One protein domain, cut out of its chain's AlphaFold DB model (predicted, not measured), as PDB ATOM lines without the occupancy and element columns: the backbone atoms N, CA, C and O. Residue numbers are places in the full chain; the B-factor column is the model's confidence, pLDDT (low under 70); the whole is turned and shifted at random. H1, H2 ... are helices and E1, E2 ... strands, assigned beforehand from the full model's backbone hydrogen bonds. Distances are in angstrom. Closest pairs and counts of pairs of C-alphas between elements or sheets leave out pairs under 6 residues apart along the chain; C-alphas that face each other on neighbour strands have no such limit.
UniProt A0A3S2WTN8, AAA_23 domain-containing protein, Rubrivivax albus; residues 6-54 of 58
ATOM      1  N   LEU A   6      21.119  31.466 -19.619       95.38
ATOM      2  CA  LEU A   6      22.266  32.016 -20.328       95.38
ATOM      3  C   LEU A   6      22.287  33.533 -20.167       95.38
ATOM      4  O   LEU A   6      21.280  34.195 -20.409       95.38
ATOM      5  N   ARG A   7      23.446  34.086 -19.813       96.00
ATOM      6  CA  ARG A   7      23.680  35.531 -19.788       96.00
ATOM      7  C   ARG A   7      24.879  35.869 -20.661       96.00
ATOM      8  O   ARG A   7      25.989  35.421 -20.388       96.00
ATOM      9  N   LEU A   8      24.656  36.680 -21.688       96.75
ATOM     10  CA  LEU A   8      25.671  37.134 -22.634       96.75
ATOM     11  C   LEU A   8      25.824  38.647 -22.522       96.75
ATOM     12  O   LEU A   8      24.909  39.381 -22.883       96.75
ATOM     13  N   ARG A   9      26.984  39.122 -22.066       96.94
ATOM     14  CA  ARG A   9      27.299  40.555 -21.971       96.94
ATOM     15  C   ARG A   9      28.548  40.889 -22.778       96.94
ATOM     16  O   ARG A   9      29.545  40.184 -22.681       96.94
ATOM     17  N   GLY A  10      28.497  41.962 -23.569       96.56
ATOM     18  CA  GLY A  10      29.640  42.423 -24.371       96.56
ATOM     19  C   GLY A  10      29.905  41.617 -25.650       96.56
ATOM     20  O   GLY A  10      30.909  41.842 -26.328       96.56
ATOM     21  N   PHE A  11      29.006  40.705 -26.024       96.94
ATOM     22  CA  PHE A  11      29.138  39.903 -27.239       96.94
ATOM     23  C   PHE A  11      28.770  40.715 -28.484       96.94
ATOM     24  O   PHE A  11      27.644  41.194 -28.619       96.94
ATOM     25  N   ARG A  12      29.694  40.791 -29.452       95.44
ATOM     26  CA  ARG A  12      29.476  41.496 -30.729       95.44
ATOM     27  C   ARG A  12      28.242  40.981 -31.475       95.44
ATOM     28  O   ARG A  12      27.448  41.784 -31.940       95.44
ATOM     29  N   GLY A  13      28.050  39.662 -31.547       94.25
ATOM     30  CA  GLY A  13      26.904  39.069 -32.247       94.25
ATOM     31  C   GLY A  13      25.543  39.413 -31.631       94.25
ATOM     32  O   GLY A  13      24.545  39.422 -32.344       94.25
ATOM     33  N   ILE A  14      25.499  39.741 -30.335       97.56
ATOM     34  CA  ILE A  14      24.286  40.217 -29.655       97.56
ATOM     35  C   ILE A  14      24.094  41.715 -29.894       97.56
ATOM     36  O   ILE A  14      23.002  42.137 -30.262       97.56
ATOM     37  N   ARG A  15      25.156  42.518 -29.776       97.38
ATOM     38  CA  ARG A  15      25.074  43.961 -30.024       97.38
ATOM     39  C   ARG A  15      24.733  44.282 -31.473       97.38
ATOM     40  O   ARG A  15      23.735  44.941 -31.731       97.38
ATOM     41  N   ASP A  16      25.510  43.780 -32.422       96.25
ATOM     42  CA  ASP A  16      25.305  44.061 -33.845       96.25
ATOM     43  C   ASP A  16      24.033  43.352 -34.347       96.25
ATOM     44  O   ASP A  16      23.302  43.860 -35.199       96.25
ATOM     45  N   GLY A  17      23.752  42.173 -33.786       95.69
ATOM     46  CA  GLY A  17      22.643  41.328 -34.196       95.69
ATOM     47  C   GLY A  17      21.299  41.684 -33.583       95.69
ATOM     48  O   GLY A  17      20.300  41.411 -34.227       95.69
ATOM     49  N   LEU A  18      21.223  42.270 -32.389       95.88
ATOM     50  CA  LEU A  18      19.964  42.594 -31.696       95.88
ATOM     51  C   LEU A  18      19.886  44.051 -31.216       95.88
ATOM     52  O   LEU A  18      18.801  44.487 -30.843       95.88
ATOM     53  N   GLY A  19      20.984  44.810 -31.250       96.75
ATOM     54  CA  GLY A  19      21.062  46.156 -30.675       96.75
ATOM     55  C   GLY A  19      21.139  46.162 -29.145       96.75
ATOM     56  O   GLY A  19      20.853  47.183 -28.529       96.75
ATOM     57  N   LEU A  20      21.472  45.023 -28.529       97.50
ATOM     58  CA  LEU A  20      21.490  44.843 -27.077       97.50
ATOM     59  C   LEU A  20      22.927  44.715 -26.559       97.50
ATOM     60  O   LEU A  20      23.721  43.951 -27.103       97.50
ATOM     61  N   GLU A  21      23.254  45.407 -25.467       97.75
ATOM     62  CA  GLU A  21      24.549  45.244 -24.777       97.75
ATOM     63  C   GLU A  21      24.621  43.952 -23.945       97.75
ATOM     64  O   GLU A  21      25.704  43.428 -23.650       97.75
ATOM     65  N   GLU A  22      23.454  43.429 -23.571       97.88
ATOM     66  CA  GLU A  22      23.294  42.220 -22.781       97.88
ATOM     67  C   GLU A  22      22.044  41.447 -23.219       97.88
ATOM     68  O   GLU A  22      21.001  42.040 -23.494       97.88
ATOM     69  N   LEU A  23      22.152  40.118 -23.262       97.38
ATOM     70  CA  LEU A  23      21.040  39.193 -23.465       97.38
ATOM     71  C   LEU A  23      20.986  38.208 -22.297       97.38
ATOM     72  O   LEU A  23      21.978  37.535 -22.014       97.38
ATOM     73  N   THR A  24      19.813  38.080 -21.682       97.25
ATOM     74  CA  THR A  24      19.533  37.067 -20.660       97.25
ATOM     75  C   THR A  24      18.394  36.182 -21.141       97.25
ATOM     76  O   THR A  24      17.331  36.683 -21.506       97.25
ATOM     77  N   LEU A  25      18.625  34.872 -21.147       96.25
ATOM     78  CA  LEU A  25      17.644  33.852 -21.491       96.25
ATOM     79  C   LEU A  25      17.408  32.966 -20.271       96.25
ATOM     80  O   LEU A  25      18.345  32.357 -19.758       96.25
ATOM     81  N   ASP A  26      16.156  32.888 -19.838       95.56
ATOM     82  CA  ASP A  26      15.683  31.877 -18.895       95.56
ATOM     83  C   ASP A  26      15.228  30.664 -19.713       95.56
ATOM     84  O   ASP A  26      14.150  30.668 -20.307       95.56
ATOM     85  N   LEU A  27      16.105  29.672 -19.850       93.19
ATOM     86  CA  LEU A  27      15.892  28.542 -20.752       93.19
ATOM     87  C   LEU A  27      14.832  27.584 -20.213       93.19
ATOM     88  O   LEU A  27      14.138  26.963 -21.009       93.19
ATOM     89  N   GLU A  28      14.676  27.490 -18.892       92.06
ATOM     90  CA  GLU A  28      13.613  26.694 -18.276       92.06
ATOM     91  C   GLU A  28      12.241  27.272 -18.633       92.06
ATOM     92  O   GLU A  28      11.384  26.561 -19.162       92.06
ATOM     93  N   ARG A  29      12.064  28.585 -18.450       94.81
ATOM     94  CA  ARG A  29      10.812  29.266 -18.801       94.81
ATOM     95  C   ARG A  29      10.564  29.330 -20.303       94.81
ATOM     96  O   ARG A  29       9.414  29.266 -20.718       94.81
ATOM     97  N   LEU A  30      11.611  29.498 -21.112       94.75
ATOM     98  CA  LEU A  30      11.483  29.559 -22.572       94.75
ATOM     99  C   LEU A  30      11.204  28.188 -23.194       94.75
ATOM    100  O   LEU A  30      10.539  28.127 -24.225       94.75
ATOM    101  N   ALA A  31      11.726  27.107 -22.609       93.31
ATOM    102  CA  ALA A  31      11.463  25.757 -23.086       93.31
ATOM    103  C   ALA A  31      10.091  25.244 -22.644       93.31
ATOM    104  O   ALA A  31       9.498  24.466 -23.382       93.31
ATOM    105  N   ASP A  32       9.593  25.651 -21.471       93.62
ATOM    106  CA  ASP A  32       8.272  25.263 -20.945       93.62
ATOM    107  C   ASP A  32       8.012  23.743 -21.033       93.62
ATOM    108  O   ASP A  32       6.996  23.261 -21.530       93.62
ATOM    109  N   GLY A  33       9.013  22.953 -20.633       91.19
ATOM    110  CA  GLY A  33       8.956  21.488 -20.685       91.19
ATOM    111  C   GLY A  33       9.122  20.866 -22.079       91.19
ATOM    112  O   GLY A  33       9.066  19.641 -22.204       91.19
ATOM    113  N   ALA A  34       9.360  21.656 -23.128       93.88
ATOM    114  CA  ALA A  34       9.629  21.137 -24.463       93.88
ATOM    115  C   ALA A  34      10.935  20.326 -24.506       93.88
ATOM    116  O   ALA A  34      11.993  20.776 -24.069       93.88
ATOM    117  N   GLY A  35      10.875  19.142 -25.123       91.81
ATOM    118  CA  GLY A  35      12.058  18.308 -25.370       91.81
ATOM    119  C   GLY A  35      12.956  18.812 -26.509       91.81
ATOM    120  O   GLY A  35      14.091  18.359 -26.638       91.81
ATOM    121  N   LEU A  36      12.461  19.735 -27.341       92.62
ATOM    122  CA  LEU A  36      13.199  20.344 -28.447       92.62
ATOM    123  C   LEU A  36      12.736  21.788 -28.656       92.62
ATOM    124  O   LEU A  36      11.547  22.046 -28.830       92.62
ATOM    125  N   VAL A  37      13.694  22.712 -28.698       92.69
ATOM    126  CA  VAL A  37      13.464  24.142 -28.929       92.69
ATOM    127  C   VAL A  37      14.300  24.596 -30.119       92.69
ATOM    128  O   VAL A  37      15.453  24.189 -30.272       92.69
ATOM    129  N   ALA A  38      13.730  25.456 -30.960       95.19
ATOM    130  CA  ALA A  38      14.427  26.055 -32.091       95.19
ATOM    131  C   ALA A  38      14.759  27.526 -31.816       95.19
ATOM    132  O   ALA A  38      13.907  28.298 -31.381       95.19
ATOM    133  N   ILE A  39      15.987  27.934 -32.144       94.62
ATOM    134  CA  ILE A  39      16.399  29.342 -32.143       94.62
ATOM    135  C   ILE A  39      16.255  29.880 -33.567       94.62
ATOM    136  O   ILE A  39      17.067  29.577 -34.444       94.62
ATOM    137  N   ALA A  40      15.212  30.672 -33.805       95.81
ATOM    138  CA  ALA A  40      14.896  31.231 -35.117       95.81
ATOM    139  C   ALA A  40      15.302  32.708 -35.241       95.81
ATOM    140  O   ALA A  40      15.425  33.433 -34.257       95.81
ATOM    141  N   GLY A  41      15.511  33.167 -36.477       94.75
ATOM    142  CA  GLY A  41      15.831  34.565 -36.780       94.75
ATOM    143  C   GLY A  41      16.638  34.728 -38.066       94.75
ATOM    144  O   GLY A  41      17.252  33.777 -38.554       94.75
ATOM    145  N   ALA A  42      16.677  35.948 -38.603       96.56
ATOM    146  CA  ALA A  42      17.445  36.282 -39.805       96.56
ATOM    147  C   ALA A  42      18.966  36.075 -39.624       96.56
ATOM    148  O   ALA A  42      19.477  35.889 -38.512       96.56
ATOM    149  N   ASN A  43      19.712  36.085 -40.730       96.62
ATOM    150  CA  ASN A  43      21.175  36.030 -40.695       96.62
ATOM    151  C   ASN A  43      21.746  37.233 -39.935       96.62
ATOM    152  O   ASN A  43      21.193  38.326 -39.978       96.62
ATOM    153  N   GLY A  44      22.825  37.004 -39.185       95.88
ATOM    154  CA  GLY A  44      23.445  38.037 -38.348       95.88
ATOM    155  C   GLY A  44      22.717  38.342 -37.032       95.88
ATOM    156  O   GLY A  44      23.234  39.116 -36.243       95.88
ATOM    157  N   ARG A  45      21.571  37.711 -36.727       96.50
ATOM    158  CA  ARG A  45      20.765  38.019 -35.523       96.50
ATOM    159  C   ARG A  45      21.258  37.374 -34.208       96.50
ATOM    160  O   ARG A  45      20.475  37.202 -33.284       96.50
ATOM    161  N   GLY A  46      22.522  36.951 -34.136       95.94
ATOM    162  CA  GLY A  46      23.119  36.401 -32.906       95.94
ATOM    163  C   GLY A  46      22.807  34.931 -32.578       95.94
ATOM    164  O   GLY A  46      23.162  34.469 -31.500       95.94
ATOM    165  N   LYS A  47      22.191  34.165 -33.494       97.50
ATOM    166  CA  LYS A  47      21.809  32.754 -33.255       97.50
ATOM    167  C   LYS A  47      22.990  31.856 -32.867       97.50
ATOM    168  O   LYS A  47      22.932  31.187 -31.841       97.50
ATOM    169  N   SER A  48      24.065  31.870 -33.663       96.38
ATOM    170  CA  SER A  48      25.280  31.104 -33.352       96.38
ATOM    171  C   SER A  48      25.911  31.584 -32.052       96.38
ATOM    172  O   SER A  48      26.287  30.768 -31.237       96.38
ATOM    173  N   THR A  49      25.897  32.893 -31.773       96.56
ATOM    174  CA  THR A  49      26.396  33.426 -30.498       96.56
ATOM    175  C   THR A  49      25.670  32.829 -29.290       96.56
ATOM    176  O   THR A  49      26.319  32.534 -28.294       96.56
ATOM    177  N   VAL A  50      24.354  32.610 -29.371       95.88
ATOM    178  CA  VAL A  50      23.608  31.917 -28.308       95.88
ATOM    179  C   VAL A  50      24.007  30.443 -28.221       95.88
ATOM    180  O   VAL A  50      24.336  29.978 -27.135       95.88
ATOM    181  N   MET A  51      24.010  29.722 -29.346       94.62
ATOM    182  CA  MET A  51      24.320  28.285 -29.366       94.62
ATOM    183  C   MET A  51      25.756  27.970 -28.931       94.62
ATOM    184  O   MET A  51      25.961  27.064 -28.129       94.62
ATOM    185  N   ASP A  52      26.733  28.745 -29.398       94.50
ATOM    186  CA  ASP A  52      28.157  28.556 -29.105       94.50
ATOM    187  C   ASP A  52      28.476  28.770 -27.623       94.50
ATOM    188  O   ASP A  52      29.487  28.277 -27.147       94.50
ATOM    189  N   ASN A  53      27.622  29.495 -26.893       93.94
ATOM    190  CA  ASN A  53      27.777  29.755 -25.460       93.94
ATOM    191  C   ASN A  53      26.807  28.929 -24.602       93.94
ATOM    192  O   ASN A  53      26.731  29.137 -23.393       93.94
ATOM    193  N   LEU A  54      26.056  27.989 -25.189       92.31
ATOM    194  CA  LEU A  54      25.084  27.152 -24.476       92.31
ATOM    195  C   LEU A  54      25.758  25.968 -23.752       92.31
ATOM    196  O   LEU A  54      25.282  24.834 -23.777       92.31
TER     197      LEU A  54
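This is residues 6 to 54 of the 58 residues of the protein "AAA_23 domain-containing protein" of Rubrivivax albus (UniProt A0A3S2WTN8). A ribbon of two antiparallel strands, E1 and E2, makes one long side of the domain, with H1 packed at one end and H2 at the other. From H2 the link of residues 32 to 46, which holds no named element, swings out and runs back opposite the ribbon to H3, which lies between this link and E1, near H1; residues 28 to 36 stick out at the H2 end. The printed part has 49 residues with three named helices and two named strands, in the order E1, H1, E2, H2, H3; the sheet's order is E1 - E2, and the class is mixed, helices and strands. The whole is compact, with a radius of gyration of the C-alphas of 11.0 A, and only just elongated, with spans of 31 by 20 by 16 A.

E1, residues 6 to 9, begins with C-alpha 6 at (22.266, 32.016, -20.328) and is 10.0 A long from first to last C-alpha. H1, residues 12 to 18, measures 9.6 A. E2, residues 22 to 26, measures 13.4 A, from C-alpha 22 at (23.294, 42.220, -22.781). H2, residues 27 to 31, measures 5.7 A. H3, residues 47 to 52, measures 8.7 A and ends with C-alpha 52 at (28.157, 28.556, -29.105).

E1 and E2 are antiparallel neighbours, with 175 degrees between their directions. N 8 and O 23 are 2.8 A apart and N 25 and O 6 are 2.8 A apart, both within hydrogen-bond range. The closest C-alphas of H1 and E2 are those of Ile 14 and Leu 23, 7.1 A apart. H1 and H3 are close but not clearly touching: their closest C-alphas, of Gly 13 and Thr 49, are 5.9 A apart. They run opposite ways at a steep tilt of 38 degrees. The closest C-alphas of E1 and H3 are those of Leu 8 and Val 50, 8.0 A apart; E2 and H3 are apart. At the other end of E1, the closest C-alphas of E1 and H2 are those of Leu 6 and Leu 27, 7.3 A apart. H2 is apart from H1 and from H3. In H1, H2 and H3 every O i to N i+4 pair is within hydrogen-bond range.

The two C-alphas farthest apart are those of Asp 16 and Gly 33, 30.8 A. Residues 28 to 36, of which 28 to 31 belong to H2, stand free; the body without them spans 24 by 21 by 14 A. The links E1 to H1, H1 to E2 and E2 to H2 are tight, and the link H2 to H3, with 15 residues, is long. The C-alphas of Leu 6 and Leu 54, the first and last printed, are 7.0 A apart. The printed part has no cut. Its mean pLDDT in this predicted model is 95.4, and no printed residue is under 70.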